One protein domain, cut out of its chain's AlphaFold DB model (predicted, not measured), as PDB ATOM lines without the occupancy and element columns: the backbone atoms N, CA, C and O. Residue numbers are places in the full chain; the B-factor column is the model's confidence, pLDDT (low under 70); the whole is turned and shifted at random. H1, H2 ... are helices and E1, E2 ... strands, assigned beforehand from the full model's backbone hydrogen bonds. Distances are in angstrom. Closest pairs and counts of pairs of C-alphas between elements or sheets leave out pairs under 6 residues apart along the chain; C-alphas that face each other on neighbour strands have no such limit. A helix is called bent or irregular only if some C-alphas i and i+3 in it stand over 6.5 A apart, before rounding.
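What this domain is: This is residues 1037 to 1197 of the 1198 residues of an uncharacterized protein of Nematocida displodere (UniProt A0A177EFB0). One long helix, H7, is folded into a V, and H5 sits between its two arms near the middle of the domain, touching both. H2 packs on arm H7b and on a small hairpin of strands, E1 and E2; H3 packs on H7b nearer the bend, with H4 making a corner with it, and H1 and H6 pack on each other at the far end of the domain. The printed part has 161 residues, with seven named helices followed by two antiparallel strands, order E1 - E2; it is mostly helix. It is compact, with a radius of gyration of the C-alphas of 15.8 A, and spans 42 by 36 by 31 A.

How they stand to each other: E1, residues 1175 to 1179, and E2, residues 1192 to 1196, form an antiparallel hairpin, 163 degrees between directions; N 1177 and O 1194 are within hydrogen-bond range at 2.9 A. The closest C-alphas of H2, residues 1074 to 1084, and E2 are those of Ala 1079 and Cys 1193, 5.3 A apart. By its hydrogen bonds H7, residues 1132 to 1173, was assigned as one helix, but it is bent: C-alphas 1152 and 1155 are 9.6 A apart. Its arms are H7a, residues 1132 to 1152, and H7b, residues 1155 to 1173; they stand at a steep tilt of 62 degrees. H7b is irregular, with C-alphas 1155 and 1158 7.1 A apart. H2 touches H7b, closest at the C-alphas of Met 1080 and Ala 1167, 5.6 A. H5, residues 1110 to 1119, touches H7a, closest at the C-alphas of Asp 1112 and Ala 1145, 5.2 A, and is about perpendicular to H7b at 89 degrees. H3, residues 1087 to 1093, touches H7b, closest at the C-alphas of Leu 1093 and Leu 1156, 6.4 A. H4, residues 1097 to 1107, and H3 touch only at the corner. H1, residues 1061 to 1070, touches H6, residues 1125 to 1128, closest at the C-alphas of Gln 1062 and Lys 1126, 5.9 A. Every O i to N i+4 pair is within hydrogen-bond range in H1, H2, H3, H4, H5 and H7a, and 13 of 15 are in H7b; H6 is too short for such a pair.

Where its parts are: H1 begins at C-alpha 1061, (149.858, 154.416, 179.583). H7a measures 30.4 A and H7b 30.0 A; C-alpha 1152 is at (135.076, 167.127, 151.037). E2 ends at C-alpha 1196, (127.775, 139.025, 161.094).

The domain as a whole: The farthest C-alphas, Lys 1129 and Asn 1184, are 45.9 A apart. The printed part has no cut. The link from E1 to E2 is long, and residues 1182 to 1187 stand free. Mean pLDDT of the printed part is 73.6; residues under 70 include 1037 to 1059 and 1180 to 1190.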
ATOM      1  N   SER A1037     152.659 164.848 156.879       41.47
ATOM      2  CA  SER A1037     152.576 164.562 158.323       41.47
ATOM      3  C   SER A1037     151.133 164.351 158.832       41.47
ATOM      4  O   SER A1037     150.773 164.724 159.945       41.47
ATOM      5  N   GLY A1038     150.288 163.710 158.021       41.09
ATOM      6  CA  GLY A1038     148.885 163.400 158.301       41.09
ATOM      7  C   GLY A1038     148.690 161.972 158.811       41.09
ATOM      8  O   GLY A1038     147.996 161.182 158.170       41.09
ATOM      9  N   VAL A1039     149.327 161.612 159.931       45.44
ATOM     10  CA  VAL A1039     149.238 160.261 160.526       45.44
ATOM     11  C   VAL A1039     148.621 160.332 161.927       45.44
ATOM     12  O   VAL A1039     149.292 160.328 162.960       45.44
ATOM     13  N   CYS A1040     147.296 160.443 161.965       42.16
ATOM     14  CA  CYS A1040     146.508 160.501 163.192       42.16
ATOM     15  C   CYS A1040     146.102 159.093 163.663       42.16
ATOM     16  O   CYS A1040     144.947 158.685 163.576       42.16
ATOM     17  N   ASN A1041     147.090 158.306 164.093       47.09
ATOM     18  CA  ASN A1041     146.867 156.935 164.550       47.09
ATOM     19  C   ASN A1041     147.830 156.568 165.696       47.09
ATOM     20  O   ASN A1041     148.896 156.015 165.438       47.09
ATOM     21  N   PRO A1042     147.487 156.880 166.956       43.91
ATOM     22  CA  PRO A1042     148.454 156.924 168.056       43.91
ATOM     23  C   PRO A1042     149.157 155.606 168.434       43.91
ATOM     24  O   PRO A1042     150.103 155.652 169.212       43.91
ATOM     25  N   VAL A1043     148.714 154.439 167.939       42.34
ATOM     26  CA  VAL A1043     149.204 153.118 168.402       42.34
ATOM     27  C   VAL A1043     149.593 152.146 167.269       42.34
ATOM     28  O   VAL A1043     150.260 151.140 167.518       42.34
ATOM     29  N   MET A1044     149.265 152.412 165.998       41.16
ATOM     30  CA  MET A1044     149.473 151.424 164.917       41.16
ATOM     31  C   MET A1044     150.852 151.449 164.237       41.16
ATOM     32  O   MET A1044     150.961 151.300 163.022       41.16
ATOM     33  N   GLY A1045     151.918 151.504 165.041       39.31
ATOM     34  CA  GLY A1045     153.254 151.052 164.625       39.31
ATOM     35  C   GLY A1045     153.448 149.525 164.696       39.31
ATOM     36  O   GLY A1045     154.438 149.019 164.179       39.31
ATOM     37  N   MET A1046     152.536 148.777 165.344       36.31
ATOM     38  CA  MET A1046     152.807 147.392 165.786       36.31
ATOM     39  C   MET A1046     151.832 146.277 165.353       36.31
ATOM     40  O   MET A1046     152.149 145.117 165.609       36.31
ATOM     41  N   LYS A1047     150.658 146.548 164.749       35.72
ATOM     42  CA  LYS A1047     149.630 145.489 164.537       35.72
ATOM     43  C   LYS A1047     148.942 145.376 163.168       35.72
ATOM     44  O   LYS A1047     148.255 144.383 162.951       35.72
ATOM     45  N   THR A1048     149.127 146.303 162.227       38.50
ATOM     46  CA  THR A1048     148.482 146.235 160.893       38.50
ATOM     47  C   THR A1048     149.377 145.741 159.756       38.50
ATOM     48  O   THR A1048     148.879 145.563 158.652       38.50
ATOM     49  N   GLY A1049     150.681 145.536 159.978       40.12
ATOM     50  CA  GLY A1049     151.624 144.987 158.982       40.12
ATOM     51  C   GLY A1049     151.953 145.884 157.772       40.12
ATOM     52  O   GLY A1049     152.950 145.649 157.096       40.12
ATOM     53  N   LEU A1050     151.156 146.927 157.520       37.88
ATOM     54  CA  LEU A1050     151.221 147.780 156.325       37.88
ATOM     55  C   LEU A1050     152.139 149.012 156.452       37.88
ATOM     56  O   LEU A1050     152.399 149.675 155.453       37.88
ATOM     57  N   TYR A1051     152.655 149.318 157.648       36.09
ATOM     58  CA  TYR A1051     153.600 150.419 157.887       36.09
ATOM     59  C   TYR A1051     154.885 149.906 158.554       36.09
ATOM     60  O   TYR A1051     154.839 149.037 159.421       36.09
ATOM     61  N   LYS A1052     156.039 150.445 158.132       32.84
ATOM     62  CA  LYS A1052     157.393 150.009 158.545       32.84
ATOM     63  C   LYS A1052     158.203 151.090 159.283       32.84
ATOM     64  O   LYS A1052     159.430 151.047 159.266       32.84
ATOM     65  N   GLN A1053     157.544 152.074 159.893       37.28
ATOM     66  CA  GLN A1053     158.204 153.149 160.646       37.28
ATOM     67  C   GLN A1053     157.685 153.217 162.094       37.28
ATOM     68  O   GLN A1053     156.495 152.974 162.311       37.28
ATOM     69  N   PRO A1054     158.554 153.531 163.079       34.53
ATOM     70  CA  PRO A1054     158.122 153.897 164.427       34.53
ATOM     71  C   PRO A1054     157.358 155.230 164.402       34.53
ATOM     72  O   PRO A1054     157.408 155.961 163.413       34.53
ATOM     73  N   PHE A1055     156.624 155.524 165.473       44.72
ATOM     74  CA  PHE A1055     155.536 156.502 165.453       44.72
ATOM     75  C   PHE A1055     155.697 157.560 166.551       44.72
ATOM     76  O   PHE A1055     155.857 157.207 167.717       44.72
ATOM     77  N   ASP A1056     155.608 158.843 166.193       52.38
ATOM     78  CA  ASP A1056     155.746 159.952 167.143       52.38
ATOM     79  C   ASP A1056     154.433 160.283 167.863       52.38
ATOM     80  O   ASP A1056     153.421 160.607 167.219       52.38
ATOM     81  N   GLY A1057     154.487 160.336 169.199       52.91
ATOM     82  CA  GLY A1057     153.629 161.238 169.969       52.91
ATOM     83  C   GLY A1057     153.120 160.747 171.318       52.91
ATOM     84  O   GLY A1057     153.131 161.530 172.260       52.91
ATOM     85  N   LEU A1058     152.644 159.500 171.423       56.53
ATOM     86  CA  LEU A1058     152.050 159.001 172.671       56.53
ATOM     87  C   LEU A1058     153.016 158.098 173.435       56.53
ATOM     88  O   LEU A1058     153.563 157.136 172.897       56.53
ATOM     89  N   THR A1059     153.186 158.417 174.713       65.56
ATOM     90  CA  THR A1059     154.113 157.783 175.655       65.56
ATOM     91  C   THR A1059     153.416 157.352 176.946       65.56
ATOM     92  O   THR A1059     153.860 156.401 177.591       65.56
ATOM     93  N   SER A1060     152.310 158.007 177.322       74.19
ATOM     94  CA  SER A1060     151.548 157.677 178.522       74.19
ATOM     95  C   SER A1060     150.790 156.355 178.384       74.19
ATOM     96  O   SER A1060     150.291 155.983 177.320       74.19
ATOM     97  N   ASN A1061     150.642 155.651 179.506       75.12
ATOM     98  CA  ASN A1061     149.858 154.416 179.583       75.12
ATOM     99  C   ASN A1061     148.389 154.664 179.175       75.12
ATOM    100  O   ASN A1061     147.777 153.849 178.493       75.12
ATOM    101  N   GLN A1062     147.851 155.832 179.528       75.69
ATOM    102  CA  GLN A1062     146.512 156.300 179.180       75.69
ATOM    103  C   GLN A1062     146.352 156.483 177.661       75.69
ATOM    104  O   GLN A1062     145.366 156.010 177.095       75.69
ATOM    105  N   GLY A1063     147.330 157.099 176.991       67.38
ATOM    106  CA  GLY A1063     147.332 157.281 175.537       67.38
ATOM    107  C   GLY A1063     147.498 155.975 174.762       67.38
ATOM    108  O   GLY A1063     146.789 155.734 173.782       67.38
ATOM    109  N   LEU A1064     148.367 155.083 175.247       65.62
ATOM    110  CA  LEU A1064     148.541 153.742 174.686       65.62
ATOM    111  C   LEU A1064     147.280 152.874 174.855       65.62
ATOM    112  O   LEU A1064     146.923 152.135 173.936       65.62
ATOM    113  N   GLN A1065     146.566 152.994 175.980       71.06
ATOM    114  CA  GLN A1065     145.260 152.354 176.176       71.06
ATOM    115  C   GLN A1065     144.203 152.930 175.227       71.06
ATOM    116  O   GLN A1065     143.553 152.163 174.521       71.06
ATOM    117  N   LEU A1066     144.083 154.261 175.133       69.94
ATOM    118  CA  LEU A1066     143.113 154.926 174.255       69.94
ATOM    119  C   LEU A1066     143.302 154.519 172.782       69.94
ATOM    120  O   LEU A1066     142.351 154.114 172.116       69.94
ATOM    121  N   GLY A1067     144.536 154.558 172.273       64.69
ATOM    122  CA  GLY A1067     144.836 154.114 170.907       64.69
ATOM    123  C   GLY A1067     144.677 152.601 170.705       64.69
ATOM    124  O   GLY A1067     144.360 152.163 169.598       64.69
ATOM    125  N   GLY A1068     144.836 151.803 171.765       64.75
ATOM    126  CA  GLY A1068     144.484 150.384 171.779       64.75
ATOM    127  C   GLY A1068     142.979 150.163 171.611       64.75
ATOM    128  O   GLY A1068     142.572 149.403 170.732       64.75
ATOM    129  N   ASP A1069     142.159 150.886 172.377       68.06
ATOM    130  CA  ASP A1069     140.693 150.818 172.332       68.06
ATOM    131  C   ASP A1069     140.111 151.276 170.986       68.06
ATOM    132  O   ASP A1069     139.090 150.734 170.554       68.06
ATOM    133  N   VAL A1070     140.753 152.229 170.299       67.75
ATOM    134  CA  VAL A1070     140.370 152.680 168.944       67.75
ATOM    135  C   VAL A1070     140.781 151.671 167.855       67.75
ATOM    136  O   VAL A1070     140.171 151.647 166.785       67.75
ATOM    137  N   SER A1071     141.787 150.820 168.090       70.62
ATOM    138  CA  SER A1071     142.408 150.013 167.028       70.62
ATOM    139  C   SER A1071     141.468 148.979 166.376       70.62
ATOM    140  O   SER A1071     140.824 148.164 167.036       70.62
ATOM    141  N   LEU A1072     141.428 148.981 165.037       75.19
ATOM    142  CA  LEU A1072     140.777 147.953 164.218       75.19
ATOM    143  C   LEU A1072     141.828 147.159 163.431       75.19
ATOM    144  O   LEU A1072     142.741 147.736 162.840       75.19
ATOM    145  N   GLY A1073     141.668 145.834 163.373       79.69
ATOM    146  CA  GLY A1073     142.415 144.992 162.430       79.69
ATOM    147  C   GLY A1073     141.947 145.208 160.978       79.69
ATOM    148  O   GLY A1073     140.807 145.639 160.789       79.69
ATOM    149  N   PRO A1074     142.767 144.877 159.956       78.81
ATOM    150  CA  PRO A1074     142.515 145.246 158.555       78.81
ATOM    151  C   PRO A1074     141.099 144.929 158.057       78.81
ATOM    152  O   PRO A1074     140.366 145.846 157.710       78.81
ATOM    153  N   ALA A1075     140.651 143.674 158.175       80.88
ATOM    154  CA  ALA A1075     139.312 143.264 157.738       80.88
ATOM    155  C   ALA A1075     138.172 144.060 158.408       80.88
ATOM    156  O   ALA A1075     137.172 144.377 157.772       80.88
ATOM    157  N   ARG A1076     138.315 144.438 159.687       84.81
ATOM    158  CA  ARG A1076     137.335 145.307 160.361       84.81
ATOM    159  C   ARG A1076     137.391 146.736 159.818       84.81
ATOM    160  O   ARG A1076     136.349 147.345 159.608       84.81
ATOM    161  N   PHE A1077     138.577 147.266 159.544       85.12
ATOM    162  CA  PHE A1077     138.710 148.591 158.939       85.12
ATOM    163  C   PHE A1077     138.098 148.648 157.526       85.12
ATOM    164  O   PHE A1077     137.378 149.592 157.201       85.12
ATOM    165  N   ASP A1078     138.309 147.610 156.716       85.38
ATOM    166  CA  ASP A1078     137.750 147.496 155.365       85.38
ATOM    167  C   ASP A1078     136.222 147.340 155.378       85.38
ATOM    168  O   ASP A1078     135.525 148.061 154.663       85.38
ATOM    169  N   ALA A1079     135.687 146.493 156.262       87.94
ATOM    170  CA  ALA A1079     134.248 146.348 156.479       87.94
ATOM    171  C   ALA A1079     133.584 147.653 156.947       87.94
ATOM    172  O   ALA A1079     132.491 148.001 156.499       87.94
ATOM    173  N   MET A1080     134.261 148.419 157.807       89.81
ATOM    174  CA  MET A1080     133.803 149.743 158.221       89.81
ATOM    175  C   MET A1080     133.760 150.714 157.029       89.81
ATOM    176  O   MET A1080     132.758 151.408 156.864       89.81
ATOM    177  N   ARG A1081     134.773 150.736 156.145       87.25
ATOM    178  CA  ARG A1081     134.717 151.545 154.905       87.25
ATOM    179  C   ARG A1081     133.592 151.101 153.969       87.25
ATOM    180  O   ARG A1081     132.914 151.966 153.420       87.25
ATOM    181  N   GLN A1082     133.351 149.794 153.827       88.69
ATOM    182  CA  GLN A1082     132.245 149.262 153.023       88.69
ATOM    183  C   GLN A1082     130.875 149.711 153.567       88.69
ATOM    184  O   GLN A1082     130.007 150.095 152.784       88.69
ATOM    185  N   LEU A1083     130.690 149.739 154.895       89.00
ATOM    186  CA  LEU A1083     129.484 150.295 155.522       89.00
ATOM    187  C   LEU A1083     129.332 151.797 155.258       89.00
ATOM    188  O   LEU A1083     128.248 152.232 154.876       89.00
ATOM    189  N   ILE A1084     130.393 152.592 155.419       88.56
ATOM    190  CA  ILE A1084     130.328 154.051 155.204       88.56
ATOM    191  C   ILE A1084     130.074 154.381 153.717       88.56
ATOM    192  O   ILE A1084     129.395 155.356 153.412       88.56
ATOM    193  N   ALA A1085     130.556 153.550 152.787       87.31
ATOM    194  CA  ALA A1085     130.282 153.669 151.352       87.31
ATOM    195  C   ALA A1085     128.921 153.079 150.912       87.31
ATOM    196  O   ALA A1085     128.592 153.119 149.726       87.31
ATOM    197  N   SER A1086     128.125 152.518 151.830       86.88
ATOM    198  CA  SER A1086     126.875 151.832 151.483       86.88
ATOM    199  C   SER A1086     125.747 152.798 151.059       86.88
ATOM    200  O   SER A1086     125.687 153.932 151.547       86.88
ATOM    201  N   PRO A1087     124.797 152.368 150.199       87.12
ATOM    202  CA  PRO A1087     123.674 153.210 149.772       87.12
ATOM    203  C   PRO A1087     122.801 153.773 150.913       87.12
ATOM    204  O   PRO A1087     122.389 154.926 150.800       87.12
ATOM    205  N   PRO A1088     122.542 153.060 152.034       87.31
ATOM    206  CA  PRO A1088     121.854 153.648 153.186       87.31
ATOM    207  C   PRO A1088     122.602 154.835 153.804       87.31
ATOM    208  O   PRO A1088     121.981 155.850 154.120       87.31
ATOM    209  N   VAL A1089     123.933 154.751 153.928       86.19
ATOM    210  CA  VAL A1089     124.751 155.860 154.445       86.19
ATOM    211  C   VAL A1089     124.807 157.009 153.439       86.19
ATOM    212  O   VAL A1089     124.690 158.167 153.834       86.19
ATOM    213  N   SER A1090     124.897 156.723 152.139       86.00
ATOM    214  CA  SER A1090     124.858 157.776 151.119       86.00
ATOM    215  C   SER A1090     123.507 158.503 151.083       86.00
ATOM    216  O   SER A1090     123.486 159.727 150.985       86.00
ATOM    217  N   SER A1091     122.398 157.779 151.270       87.50
ATOM    218  CA  SER A1091     121.052 158.349 151.425       87.50
ATOM    219  C   SER A1091     120.944 159.243 152.669       87.50
ATOM    220  O   SER A1091     120.540 160.398 152.562       87.50
ATOM    221  N   TYR A1092     121.414 158.773 153.833       89.06
ATOM    222  CA  TYR A1092     121.466 159.552 155.082       89.06
ATOM    223  C   TYR A1092     122.275 160.862 154.958       89.06
ATOM    224  O   TYR A1092     121.935 161.890 155.560       89.06
ATOM    225  N   LEU A1093     123.335 160.837 154.149       85.94
ATOM    226  CA  LEU A1093     124.169 161.999 153.840       85.94
ATOM    227  C   LEU A1093     123.604 162.879 152.713       85.94
ATOM    228  O   LEU A1093     124.093 163.987 152.536       85.94
ATOM    229  N   GLY A1094     122.611 162.428 151.941       85.62
ATOM    230  CA  GLY A1094     122.138 163.135 150.743       85.62
ATOM    231  C   GLY A1094     123.140 163.131 149.576       85.62
ATOM    232  O   GLY A1094     123.091 164.008 148.718       85.62
ATOM    233  N   VAL A1095     124.064 162.163 149.535       86.00
ATOM    234  CA  VAL A1095     125.136 162.061 148.529       86.00
ATOM    235  C   VAL A1095     124.897 160.849 147.624       86.00
ATOM    236  O   VAL A1095     124.547 159.763 148.088       86.00
ATOM    237  N   GLN A1096     125.135 160.995 146.316       86.62
ATOM    238  CA  GLN A1096     125.054 159.865 145.383       86.62
ATOM    239  C   GLN A1096     126.067 158.757 145.761       86.62
ATOM    240  O   GLN A1096     127.244 159.077 145.966       86.62
ATOM    241  N   PRO A1097     125.678 157.461 145.787       81.12
ATOM    242  CA  PRO A1097     126.537 156.374 146.275       81.12
ATOM    243  C   PRO A1097     127.913 156.310 145.596       81.12
ATOM    244  O   PRO A1097     128.937 156.135 146.258       81.12
ATOM    245  N   GLY A1098     127.954 156.513 144.273       81.50
ATOM    246  CA  GLY A1098     129.196 156.523 143.497       81.50
ATOM    247  C   GLY A1098     130.124 157.695 143.836       81.50
ATOM    248  O   GLY A1098     131.340 157.514 143.870       81.50
ATOM    249  N   SER A1099     129.578 158.874 144.150       83.00
ATOM    250  CA  SER A1099     130.368 160.044 144.567       83.00
ATOM    251  C   SER A1099     130.948 159.850 145.971       83.00
ATOM    252  O   SER A1099     132.151 160.036 146.185       83.00
ATOM    253  N   LEU A1100     130.121 159.366 146.908       82.44
ATOM    254  CA  LEU A1100     130.549 159.041 148.269       82.44
ATOM    255  C   LEU A1100     131.659 157.981 148.268       82.44
ATOM    256  O   LEU A1100     132.702 158.181 148.886       82.44
ATOM    257  N   THR A1101     131.476 156.897 147.508       81.62
ATOM    258  CA  THR A1101     132.480 155.834 147.340       81.62
ATOM    259  C   THR A1101     133.800 156.388 146.804       81.62
ATOM    260  O   THR A1101     134.856 156.132 147.383       81.62
ATOM    261  N   ASN A1102     133.761 157.189 145.731       80.69
ATOM    262  CA  ASN A1102     134.968 157.806 145.177       80.69
ATOM    263  C   ASN A1102     135.679 158.689 146.213       80.69
ATOM    264  O   ASN A1102     136.889 158.560 146.383       80.69
ATOM    265  N   SER A1103     134.946 159.525 146.950       82.38
ATOM    266  CA  SER A1103     135.528 160.405 147.971       82.38
ATOM    267  C   SER A1103     136.143 159.623 149.140       82.38
ATOM    268  O   SER A1103     137.271 159.914 149.537       82.38
ATOM    269  N   ILE A1104     135.468 158.581 149.640       81.00
ATOM    270  CA  ILE A1104     135.976 157.726 150.730       81.00
ATOM    271  C   ILE A1104     137.260 156.993 150.332       81.00
ATOM    272  O   ILE A1104     138.164 156.887 151.160       81.00
ATOM    273  N   TYR A1105     137.346 156.461 149.110       78.75
ATOM    274  CA  TYR A1105     138.471 155.612 148.691       78.75
ATOM    275  C   TYR A1105     139.615 156.367 147.993       78.75
ATOM    276  O   TYR A1105     140.733 155.854 147.980       78.75
ATOM    277  N   LYS A1106     139.378 157.570 147.443       79.06
ATOM    278  CA  LYS A1106     140.416 158.396 146.788       79.06
ATOM    279  C   LYS A1106     140.903 159.570 147.637       79.06
ATOM    280  O   LYS A1106     142.088 159.881 147.585       79.06
ATOM    281  N   ASN A1107     140.013 160.213 148.398       79.94
ATOM    282  CA  ASN A1107     140.302 161.506 149.029       79.94
ATOM    283  C   ASN A1107     140.474 161.396 150.552       79.94
ATOM    284  O   ASN A1107     141.329 162.076 151.122       79.94
ATOM    285  N   VAL A1108     139.701 160.533 151.220       78.00
ATOM    286  CA  VAL A1108     139.821 160.267 152.665       78.00
ATOM    287  C   VAL A1108     140.880 159.184 152.915       78.00
ATOM    288  O   VAL A1108     140.757 158.046 152.459       78.00
ATOM    289  N   ASN A1109     141.927 159.521 153.669       79.19
ATOM    290  CA  ASN A1109     142.981 158.587 154.058       79.19
ATOM    291  C   ASN A1109     142.539 157.753 155.268       79.19
ATOM    292  O   ASN A1109     141.777 158.219 156.115       79.19
ATOM    293  N   ASN A1110     143.108 156.554 155.431       77.00
ATOM    294  CA  ASN A1110     142.834 155.707 156.600       77.00
ATOM    295  C   ASN A1110     143.133 156.433 157.930       77.00
ATOM    296  O   ASN A1110     142.437 156.232 158.922       77.00
ATOM    297  N   ASN A1111     144.143 157.307 157.928       71.56
ATOM    298  CA  ASN A1111     144.542 158.121 159.075       71.56
ATOM    299  C   ASN A1111     143.476 159.151 159.469       71.56
ATOM    300  O   ASN A1111     143.293 159.397 160.656       71.56
ATOM    301  N   ASP A1112     142.763 159.725 158.497       76.38
ATOM    302  CA  ASP A1112     141.717 160.721 158.740       76.38
ATOM    303  C   ASP A1112     140.543 160.052 159.481       76.38
ATOM    304  O   ASP A1112     140.059 160.559 160.491       76.38
ATOM    305  N   ILE A1113     140.170 158.840 159.044       79.81
ATOM    306  CA  ILE A1113     139.142 157.997 159.677       79.81
ATOM    307  C   ILE A1113     139.534 157.642 161.119       79.81
ATOM    308  O   ILE A1113     138.740 157.831 162.037       79.81
ATOM    309  N   MET A1114     140.774 157.191 161.346       75.94
ATOM    310  CA  MET A1114     141.277 156.899 162.699       75.94
ATOM    311  C   MET A1114     141.297 158.142 163.607       75.94
ATOM    312  O   MET A1114     141.107 158.021 164.818       75.94
ATOM    313  N   CYS A1115     141.455 159.336 163.034       73.94
ATOM    314  CA  CYS A1115     141.403 160.599 163.766       73.94
ATOM    315  C   CYS A1115     139.997 160.925 164.284       73.94
ATOM    316  O   CYS A1115     139.820 161.264 165.453       73.94
ATOM    317  N   ILE A1116     138.984 160.750 163.434       79.94
ATOM    318  CA  ILE A1116     137.566 160.947 163.774       79.94
ATOM    319  C   ILE A1116     137.142 159.961 164.873       79.94
ATOM    320  O   ILE A1116     136.499 160.340 165.851       79.94
ATOM    321  N   LEU A1117     137.585 158.705 164.773       79.50
ATOM    322  CA  LEU A1117     137.361 157.695 165.810       79.50
ATOM    323  C   LEU A1117     138.087 158.018 167.124       79.50
ATOM    324  O   LEU A1117     137.561 157.730 168.197       79.50
ATOM    325  N   SER A1118     139.253 158.667 167.054       73.12
ATOM    326  CA  SER A1118     139.970 159.155 168.239       73.12
ATOM    327  C   SER A1118     139.218 160.302 168.926       73.12
ATOM    328  O   SER A1118     139.126 160.299 170.152       73.12
ATOM    329  N   LYS A1119     138.578 161.215 168.170       76.44
ATOM    330  CA  LYS A1119     137.642 162.212 168.732       76.44
ATOM    331  C   LYS A1119     136.493 161.555 169.491       76.44
ATOM    332  O   LYS A1119     136.149 162.001 170.580       76.44
ATOM    333  N   MET A1120     135.929 160.465 168.974       72.69
ATOM    334  CA  MET A1120     134.852 159.748 169.669       72.69
ATOM    335  C   MET A1120     135.286 159.065 170.976       72.69
ATOM    336  O   MET A1120     134.427 158.642 171.742       72.69
ATOM    337  N   GLN A1121     136.592 158.971 171.252       72.12
ATOM    338  CA  GLN A1121     137.122 158.568 172.558       72.12
ATOM    339  C   GLN A1121     137.628 159.760 173.399       72.12
ATOM    340  O   GLN A1121     138.066 159.550 174.525       72.12
ATOM    341  N   MET A1122     137.523 161.015 172.937       72.88
ATOM    342  CA  MET A1122     137.817 162.194 173.779       72.88
ATOM    343  C   MET A1122     136.840 162.330 174.957       72.88
ATOM    344  O   MET A1122     137.180 162.927 175.975       72.88
ATOM    345  N   SER A1123     135.646 161.744 174.834       72.75
ATOM    346  CA  SER A1123     134.662 161.598 175.911       72.75
ATOM    347  C   SER A1123     134.925 160.409 176.850       72.75
ATOM    348  O   SER A1123     134.193 160.247 177.824       72.75
ATOM    349  N   ASP A1124     135.940 159.570 176.601       76.94
ATOM    350  CA  ASP A1124     136.378 158.554 177.569       76.94
ATOM    351  C   ASP A1124     137.115 159.256 178.735       76.94
ATOM    352  O   ASP A1124     138.045 160.033 178.491       76.94
ATOM    353  N   PRO A1125     136.786 158.975 180.012       78.12
ATOM    354  CA  PRO A1125     137.538 159.468 181.171       78.12
ATOM    355  C   PRO A1125     139.058 159.201 181.146       78.12
ATOM    356  O   PRO A1125     139.796 159.857 181.886       78.12
ATOM    357  N   LYS A1126     139.557 158.267 180.324       77.00
ATOM    358  CA  LYS A1126     140.990 158.083 180.023       77.00
ATOM    359  C   LYS A1126     141.592 159.290 179.303       77.00
ATOM    360  O   LYS A1126     142.722 159.660 179.619       77.00
ATOM    361  N   PHE A1127     140.860 159.927 178.383       78.81
ATOM    362  CA  PHE A1127     141.346 161.092 177.640       78.81
ATOM    363  C   PHE A1127     141.632 162.263 178.580       78.81
ATOM    364  O   PHE A1127     142.728 162.816 178.557       78.81
ATOM    365  N   ALA A1128     140.706 162.565 179.495       80.31
ATOM    366  CA  ALA A1128     140.893 163.594 180.521       80.31
ATOM    367  C   ALA A1128     142.114 163.346 181.440       80.31
ATOM    368  O   ALA A1128     142.640 164.293 182.023       80.31
ATOM    369  N   LYS A1129     142.576 162.091 181.546       81.62
ATOM    370  CA  LYS A1129     143.714 161.650 182.374       81.62
ATOM    371  C   LYS A1129     145.052 161.567 181.620       81.62
ATOM    372  O   LYS A1129     146.040 161.143 182.216       81.62
ATOM    373  N   MET A1130     145.109 161.941 180.339       80.00
ATOM    374  CA  MET A1130     146.369 162.028 179.586       80.00
ATOM    375  C   MET A1130     147.165 163.314 179.897       80.00
ATOM    376  O   MET A1130     146.580 164.328 180.300       80.00
ATOM    377  N   PRO A1131     148.492 163.324 179.647       80.56
ATOM    378  CA  PRO A1131     149.300 164.544 179.630       80.56
ATOM    379  C   PRO A1131     148.694 165.641 178.741       80.56
ATOM    380  O   PRO A1131     147.950 165.362 177.796       80.56
ATOM    381  N   VAL A1132     149.000 166.906 179.040       78.81
ATOM    382  CA  VAL A1132     148.505 168.051 178.250       78.81
ATOM    383  C   VAL A1132     149.058 168.001 176.823       78.81
ATOM    384  O   VAL A1132     148.294 168.156 175.876       78.81
ATOM    385  N   GLU A1133     150.347 167.684 176.675       74.06
ATOM    386  CA  GLU A1133     151.053 167.520 175.393       74.06
ATOM    387  C   GLU A1133     150.434 166.432 174.499       74.06
ATOM    388  O   GLU A1133     150.279 166.608 173.292       74.06
ATOM    389  N   GLU A1134     150.026 165.306 175.088       73.56
ATOM    390  CA  GLU A1134     149.402 164.206 174.347       73.56
ATOM    391  C   GLU A1134     147.974 164.559 173.907       73.56
ATOM    392  O   GLU A1134     147.575 164.256 172.780       73.56
ATOM    393  N   ARG A1135     147.218 165.270 174.755       79.25
ATOM    394  CA  ARG A1135     145.887 165.787 174.400       79.25
ATOM    395  C   ARG A1135     145.953 166.857 173.313       79.25
ATOM    396  O   ARG A1135     145.178 166.781 172.361       79.25
ATOM    397  N   SER A1136     146.868 167.824 173.415       76.12
ATOM    398  CA  SER A1136     147.018 168.877 172.402       76.12
ATOM    399  C   SER A1136     147.456 168.299 171.054       76.12
ATOM    400  O   SER A1136     146.912 168.690 170.023       76.12
ATOM    401  N   LEU A1137     148.331 167.288 171.051       71.88
ATOM    402  CA  LEU A1137     148.738 166.577 169.840       71.88
ATOM    403  C   LEU A1137     147.573 165.848 169.151       71.88
ATOM    404  O   LEU A1137     147.458 165.904 167.923       71.88
ATOM    405  N   ILE A1138     146.701 165.174 169.910       70.38
ATOM    406  CA  ILE A1138     145.513 164.507 169.351       70.38
ATOM    407  C   ILE A1138     144.512 165.553 168.834       70.38
ATOM    408  O   ILE A1138     144.015 165.405 167.718       70.38
ATOM    409  N   ASN A1139     144.273 166.635 169.584       77.44
ATOM    410  CA  ASN A1139     143.384 167.727 169.175       77.44
ATOM    411  C   ASN A1139     143.858 168.399 167.874       77.44
ATOM    412  O   ASN A1139     143.066 168.561 166.947       77.44
ATOM    413  N   ALA A1140     145.149 168.727 167.764       72.12
ATOM    414  CA  ALA A1140     145.726 169.355 166.575       72.12
ATOM    415  C   ALA A1140     145.658 168.441 165.338       72.12
ATOM    416  O   ALA A1140     145.288 168.884 164.248       72.12
ATOM    417  N   ARG A1141     145.953 167.140 165.494       70.94
ATOM    418  CA  ARG A1141     145.797 166.171 164.393       70.94
ATOM    419  C   ARG A1141     144.322 165.995 164.001       70.94
ATOM    420  O   ARG A1141     144.043 165.864 162.808       70.94
ATOM    421  N   TYR A1142     143.393 166.045 164.960       80.69
ATOM    422  CA  TYR A1142     141.951 166.001 164.692       80.69
ATOM    423  C   TYR A1142     141.445 167.238 163.939       80.69
ATOM    424  O   TYR A1142     140.730 167.067 162.952       80.69
ATOM    425  N   GLY A1143     141.870 168.451 164.307       76.94
ATOM    426  CA  GLY A1143     141.504 169.675 163.583       76.94
ATOM    427  C   GLY A1143     141.832 169.591 162.087       76.94
ATOM    428  O   GLY A1143     140.974 169.846 161.244       76.94
ATOM    429  N   ASN A1144     143.026 169.097 161.742       76.62
ATOM    430  CA  ASN A1144     143.428 168.879 160.346       76.62
ATOM    431  C   ASN A1144     142.529 167.867 159.608       76.62
ATOM    432  O   ASN A1144     142.204 168.065 158.435       76.62
ATOM    433  N   ALA A1145     142.100 166.792 160.280       78.12
ATOM    434  CA  ALA A1145     141.155 165.834 159.705       78.12
ATOM    435  C   ALA A1145     139.756 166.453 159.521       78.12
ATOM    436  O   ALA A1145     139.145 166.265 158.469       78.12
ATOM    437  N   GLN A1146     139.277 167.239 160.491       79.81
ATOM    438  CA  GLN A1146     137.984 167.925 160.429       79.81
ATOM    439  C   GLN A1146     137.930 168.956 159.292       79.81
ATOM    440  O   GLN A1146     136.961 168.969 158.536       79.81
ATOM    441  N   VAL A1147     138.978 169.769 159.110       80.69
ATOM    442  CA  VAL A1147     139.080 170.722 157.987       80.69
ATOM    443  C   VAL A1147     139.019 169.985 156.648       80.69
ATOM    444  O   VAL A1147     138.262 170.374 155.758       80.69
ATOM    445  N   LYS A1148     139.740 168.863 156.517       81.50
ATOM    446  CA  LYS A1148     139.719 168.036 155.303       81.50
ATOM    447  C   LYS A1148     138.347 167.395 155.041       81.50
ATOM    448  O   LYS A1148     137.931 167.312 153.887       81.50
ATOM    449  N   LEU A1149     137.611 166.978 156.079       80.00
ATOM    450  CA  LEU A1149     136.209 166.565 155.927       80.00
ATOM    451  C   LEU A1149     135.316 167.728 155.486       80.00
ATOM    452  O   LEU A1149     134.479 167.539 154.608       80.00
ATOM    453  N   GLY A1150     135.492 168.914 156.075       81.94
ATOM    454  CA  GLY A1150     134.746 170.120 155.718       81.94
ATOM    455  C   GLY A1150     134.926 170.493 154.246       81.94
ATOM    456  O   GLY A1150     133.951 170.796 153.570       81.94
ATOM    457  N   GLN A1151     136.137 170.354 153.706       84.25
ATOM    458  CA  GLN A1151     136.407 170.552 152.276       84.25
ATOM    459  C   GLN A1151     135.753 169.489 151.371       84.25
ATOM    460  O   GLN A1151     135.375 169.799 150.245       84.25
ATOM    461  N   LEU A1152     135.616 168.240 151.836       83.00
ATOM    462  CA  LEU A1152     135.076 167.127 151.037       83.00
ATOM    463  C   LEU A1152     133.552 166.957 151.131       83.00
ATOM    464  O   LEU A1152     132.943 166.427 150.204       83.00
ATOM    465  N   PHE A1153     132.945 167.367 152.245       83.38
ATOM    466  CA  PHE A1153     131.535 167.116 152.562       83.38
ATOM    467  C   PHE A1153     130.767 168.376 153.001       83.38
ATOM    468  O   PHE A1153     129.545 168.319 153.152       83.38
ATOM    469  N   GLY A1154     131.440 169.512 153.211       88.81
ATOM    470  CA  GLY A1154     130.820 170.762 153.658       88.81
ATOM    471  C   GLY A1154     129.985 170.571 154.925       88.81
ATOM    472  O   GLY A1154     130.388 169.890 155.871       88.81
ATOM    473  N   ASN A1155     128.761 171.097 154.896       87.06
ATOM    474  CA  ASN A1155     127.780 171.000 155.984       87.06
ATOM    475  C   ASN A1155     127.358 169.551 156.323       87.06
ATOM    476  O   ASN A1155     126.702 169.324 157.338       87.06
ATOM    477  N   LEU A1156     127.725 168.557 155.503       87.12
ATOM    478  CA  LEU A1156     127.466 167.135 155.755       87.12
ATOM    479  C   LEU A1156     128.569 166.464 156.590       87.12
ATOM    480  O   LEU A1156     128.358 165.351 157.074       87.12
ATOM    481  N   ALA A1157     129.717 167.120 156.808       87.75
ATOM    482  CA  ALA A1157     130.829 166.561 157.581       87.75
ATOM    483  C   ALA A1157     130.424 166.051 158.988       87.75
ATOM    484  O   ALA A1157     130.813 164.932 159.319       87.75
ATOM    485  N   PRO A1158     129.577 166.741 159.789       87.06
ATOM    486  CA  PRO A1158     129.128 166.215 161.085       87.06
ATOM    487  C   PRO A1158     128.293 164.929 160.966       87.06
ATOM    488  O   PRO A1158     128.438 164.012 161.775       87.06
ATOM    489  N   ARG A1159     127.456 164.811 159.922       88.62
ATOM    490  CA  ARG A1159     126.707 163.573 159.639       88.62
ATOM    491  C   ARG A1159     127.642 162.447 159.194       88.62
ATOM    492  O   ARG A1159     127.404 161.292 159.540       88.62
ATOM    493  N   PHE A1160     128.711 162.771 158.467       88.69
ATOM    494  CA  PHE A1160     129.736 161.811 158.056       88.69
ATOM    495  C   PHE A1160     130.557 161.298 159.253       88.69
ATOM    496  O   PHE A1160     130.781 160.093 159.357       88.69
ATOM    497  N   GLU A1161     130.910 162.162 160.214       88.88
ATOM    498  CA  GLU A1161     131.502 161.734 161.493       88.88
ATOM    499  C   GLU A1161     130.560 160.798 162.274       88.88
ATOM    500  O   GLU A1161     130.984 159.737 162.737       88.88
ATOM    501  N   GLN A1162     129.267 161.128 162.359       89.19
ATOM    502  CA  GLN A1162     128.266 160.278 163.019       89.19
ATOM    503  C   GLN A1162     128.090 158.915 162.317       89.19
ATOM    504  O   GLN A1162     127.944 157.884 162.984       89.19
ATOM    505  N   ALA A1163     128.143 158.884 160.981       89.12
ATOM    506  CA  ALA A1163     128.093 157.652 160.193       89.12
ATOM    507  C   ALA A1163     129.346 156.778 160.398       89.12
ATOM    508  O   ALA A1163     129.214 155.567 160.583       89.12
ATOM    509  N   ILE A1164     130.542 157.382 160.454       89.56
ATOM    510  CA  ILE A1164     131.793 156.700 160.832       89.56
ATOM    511  C   ILE A1164     131.661 156.071 162.224       89.56
ATOM    512  O   ILE A1164     131.971 154.892 162.396       89.56
ATOM    513  N   GLY A1165     131.148 156.822 163.201       88.12
ATOM    514  CA  GLY A1165     130.942 156.335 164.566       88.12
ATOM    515  C   GLY A1165     129.970 155.164 164.672       88.12
ATOM    516  O   GLY A1165     130.243 154.175 165.354       88.12
ATOM    517  N   SER A1166     128.856 155.251 163.946       89.12
ATOM    518  CA  SER A1166     127.848 154.187 163.881       89.12
ATOM    519  C   SER A1166     128.425 152.916 163.238       89.12
ATOM    520  O   SER A1166     128.270 151.825 163.788       89.12
ATOM    521  N   ALA A1167     129.156 153.051 162.122       89.31
ATOM    522  CA  ALA A1167     129.826 151.937 161.447       89.31
ATOM    523  C   ALA A1167     130.910 151.290 162.330       89.31
ATOM    524  O   ALA A1167     130.993 150.064 162.408       89.31
ATOM    525  N   TYR A1168     131.704 152.096 163.040       90.00
ATOM    526  CA  TYR A1168     132.714 151.617 163.983       90.00
ATOM    527  C   TYR A1168     132.103 150.822 165.140       90.00
ATOM    528  O   TYR A1168     132.557 149.713 165.415       90.00
ATOM    529  N   ASN A1169     131.054 151.342 165.784       87.56
ATOM    530  CA  ASN A1169     130.401 150.666 166.910       87.56
ATOM    531  C   ASN A1169     129.800 149.313 166.496       87.56
ATOM    532  O   ASN A1169     129.947 148.329 167.223       87.56
ATOM    533  N   LEU A1170     129.201 149.240 165.303       88.19
ATOM    534  CA  LEU A1170     128.682 147.998 164.724       88.19
ATOM    535  C   LEU A1170     129.822 146.993 164.457       88.19
ATOM    536  O   LEU A1170     129.752 145.829 164.855       88.19
ATOM    537  N   VAL A1171     130.923 147.443 163.850       89.50
ATOM    538  CA  VAL A1171     132.045 146.580 163.441       89.50
ATOM    539  C   VAL A1171     132.969 146.160 164.596       89.50
ATOM    540  O   VAL A1171     133.552 145.072 164.546       89.50
ATOM    541  N   LYS A1172     133.102 146.966 165.659       85.94
ATOM    542  CA  LYS A1172     133.956 146.664 166.827       85.94
ATOM    543  C   LYS A1172     133.560 145.353 167.513       85.94
ATOM    544  O   LYS A1172     134.434 144.612 167.974       85.94
ATOM    545  N   ASN A1173     132.264 145.044 167.523       83.75
ATOM    546  CA  ASN A1173     131.705 143.867 168.187       83.75
ATOM    547  C   ASN A1173     131.316 142.742 167.208       83.75
ATOM    548  O   ASN A1173     131.272 141.581 167.613       83.75
ATOM    549  N   ALA A1174     131.108 143.046 165.922       86.06
ATOM    550  CA  ALA A1174     130.763 142.056 164.903       86.06
ATOM    551  C   ALA A1174     131.899 141.066 164.575       86.06
ATOM    552  O   ALA A1174     133.097 141.364 164.684       86.06
ATOM    553  N   SER A1175     131.512 139.888 164.091       87.81
ATOM    554  CA  SER A1175     132.394 138.985 163.355       87.81
ATOM    555  C   SER A1175     132.490 139.462 161.904       87.81
ATOM    556  O   SER A1175     131.483 139.821 161.295       87.81
ATOM    557  N   VAL A1176     133.700 139.505 161.348       88.94
ATOM    558  CA  VAL A1176     133.955 140.078 160.019       88.94
ATOM    559  C   VAL A1176     134.836 139.145 159.201       88.94
ATOM    560  O   VAL A1176     135.921 138.764 159.643       88.94
ATOM    561  N   LYS A1177     134.385 138.812 157.988       88.31
ATOM    562  CA  LYS A1177     135.139 138.049 156.987       88.31
ATOM    563  C   LYS A1177     135.160 138.818 155.668       88.31
ATOM    564  O   LYS A1177     134.162 138.842 154.956       88.31
ATOM    565  N   CYS A1178     136.296 139.425 155.341       86.44
ATOM    566  CA  CYS A1178     136.527 140.038 154.034       86.44
ATOM    567  C   CYS A1178     137.162 139.035 153.077       86.44
ATOM    568  O   CYS A1178     138.124 138.359 153.440       86.44
ATOM    569  N   GLN A1179     136.657 138.970 151.846       81.19
ATOM    570  CA  GLN A1179     137.389 138.345 150.751       81.19
ATOM    571  C   GLN A1179     138.497 139.304 150.309       81.19
ATOM    572  O   GLN A1179     138.221 140.393 149.806       81.19
ATOM    573  N   SER A1180     139.756 138.918 150.516       58.94
ATOM    574  CA  SER A1180     140.899 139.662 149.989       58.94
ATOM    575  C   SER A1180     140.934 139.524 148.467       58.94
ATOM    576  O   SER A1180     141.201 138.434 147.956       58.94
ATOM    577  N   GLY A1181     140.698 140.622 147.746       55.91
ATOM    578  CA  GLY A1181     141.042 140.696 146.327       55.91
ATOM    579  C   GLY A1181     142.530 140.377 146.155       55.91
ATOM    580  O   GLY A1181     143.359 140.901 146.898       55.91
ATOM    581  N   GLY A1182     142.860 139.467 145.236       51.28
ATOM    582  CA  GLY A1182     144.237 139.006 145.053       51.28
ATOM    583  C   GLY A1182     145.177 140.157 144.680       51.28
ATOM    584  O   GLY A1182     144.816 141.011 143.871       51.28
ATOM    585  N   GLU A1183     146.393 140.150 145.236       49.91
ATOM    586  CA  GLU A1183     147.346 141.281 145.235       49.91
ATOM    587  C   GLU A1183     147.704 141.844 143.840       49.91
ATOM    588  O   GLU A1183     148.209 142.958 143.730       49.91
ATOM    589  N   ASN A1184     147.402 141.106 142.767       47.66
ATOM    590  CA  ASN A1184     147.700 141.466 141.381       47.66
ATOM    591  C   ASN A1184     146.624 142.322 140.675       47.66
ATOM    592  O   ASN A1184     146.823 142.685 139.517       47.66
ATOM    593  N   GLN A1185     145.495 142.668 141.313       44.75
ATOM    594  CA  GLN A1185     144.498 143.583 140.727       44.75
ATOM    595  C   GLN A1185     144.536 144.975 141.372       44.75
ATOM    596  O   GLN A1185     143.769 145.293 142.274       44.75
ATOM    597  N   MET A1186     145.393 145.853 140.842       43.38
ATOM    598  CA  MET A1186     145.546 147.251 141.289       43.38
ATOM    599  C   MET A1186     144.401 148.206 140.866       43.38
ATOM    600  O   MET A1186     144.569 149.426 140.890       43.38
ATOM    601  N   GLN A1187     143.232 147.683 140.483       45.78
ATOM    602  CA  GLN A1187     142.032 148.486 140.217       45.78
ATOM    603  C   GLN A1187     141.106 148.508 141.440       45.78
ATOM    604  O   GLN A1187     141.039 147.555 142.210       45.78
ATOM    605  N   GLN A1188     140.406 149.627 141.634       54.47
ATOM    606  CA  GLN A1188     139.761 150.011 142.897       54.47
ATOM    607  C   GLN A1188     138.432 149.277 143.169       54.47
ATOM    608  O   GLN A1188     137.385 149.910 143.299       54.47
ATOM    609  N   GLN A1189     138.456 147.946 143.258       59.69
ATOM    610  CA  GLN A1189     137.304 147.180 143.735       59.69
ATOM    611  C   GLN A1189     137.149 147.320 145.256       59.69
ATOM    612  O   GLN A1189     138.117 147.246 146.013       59.69
ATOM    613  N   ILE A1190     135.910 147.533 145.699       67.19
ATOM    614  CA  ILE A1190     135.550 147.601 147.118       67.19
ATOM    615  C   ILE A1190     135.722 146.191 147.715       67.19
ATOM    616  O   ILE A1190     135.150 145.248 147.161       67.19
ATOM    617  N   PRO A1191     136.465 146.008 148.823       71.31
ATOM    618  CA  PRO A1191     136.589 144.702 149.462       71.31
ATOM    619  C   PRO A1191     135.217 144.229 149.952       71.31
ATOM    620  O   PRO A1191     134.517 144.956 150.657       71.31
ATOM    621  N   ASN A1192     134.827 143.009 149.579       82.62
ATOM    622  CA  ASN A1192     133.539 142.452 149.973       82.62
ATOM    623  C   ASN A1192     133.658 141.750 151.333       82.62
ATOM    624  O   ASN A1192     134.228 140.658 151.438       82.62
ATOM    625  N   CYS A1193     133.134 142.391 152.375       89.00
ATOM    626  CA  CYS A1193     133.151 141.911 153.747       89.00
ATOM    627  C   CYS A1193     131.767 141.454 154.207       89.00
ATOM    628  O   CYS A1193     130.820 142.231 154.303       89.00
ATOM    629  N   GLN A1194     131.672 140.180 154.584       88.44
ATOM    630  CA  GLN A1194     130.539 139.672 155.343       88.44
ATOM    631  C   GLN A1194     130.694 140.100 156.804       88.44
ATOM    632  O   GLN A1194     131.680 139.753 157.461       88.44
ATOM    633  N   ILE A1195     129.714 140.856 157.296       88.50
ATOM    634  CA  ILE A1195     129.631 141.336 158.676       88.50
ATOM    635  C   ILE A1195     128.480 140.585 159.338       88.50
ATOM    636  O   ILE A1195     127.320 140.819 159.008       88.50
ATOM    637  N   THR A1196     128.787 139.676 160.260       84.88
ATOM    638  CA  THR A1196     127.775 139.025 161.094       84.88
ATOM    639  C   THR A1196     127.800 139.627 162.491       84.88
ATOM    640  O   THR A1196     128.806 139.557 163.204       84.88
ATOM    641  N   SER A1197     126.674 140.223 162.889       75.44
ATOM    642  CA  SER A1197     126.439 140.542 164.296       75.44
ATOM    643  C   SER A1197     126.485 139.259 165.128       75.44
ATOM    644  O   SER A1197     126.181 138.170 164.631       75.44
TER     645      SER A1197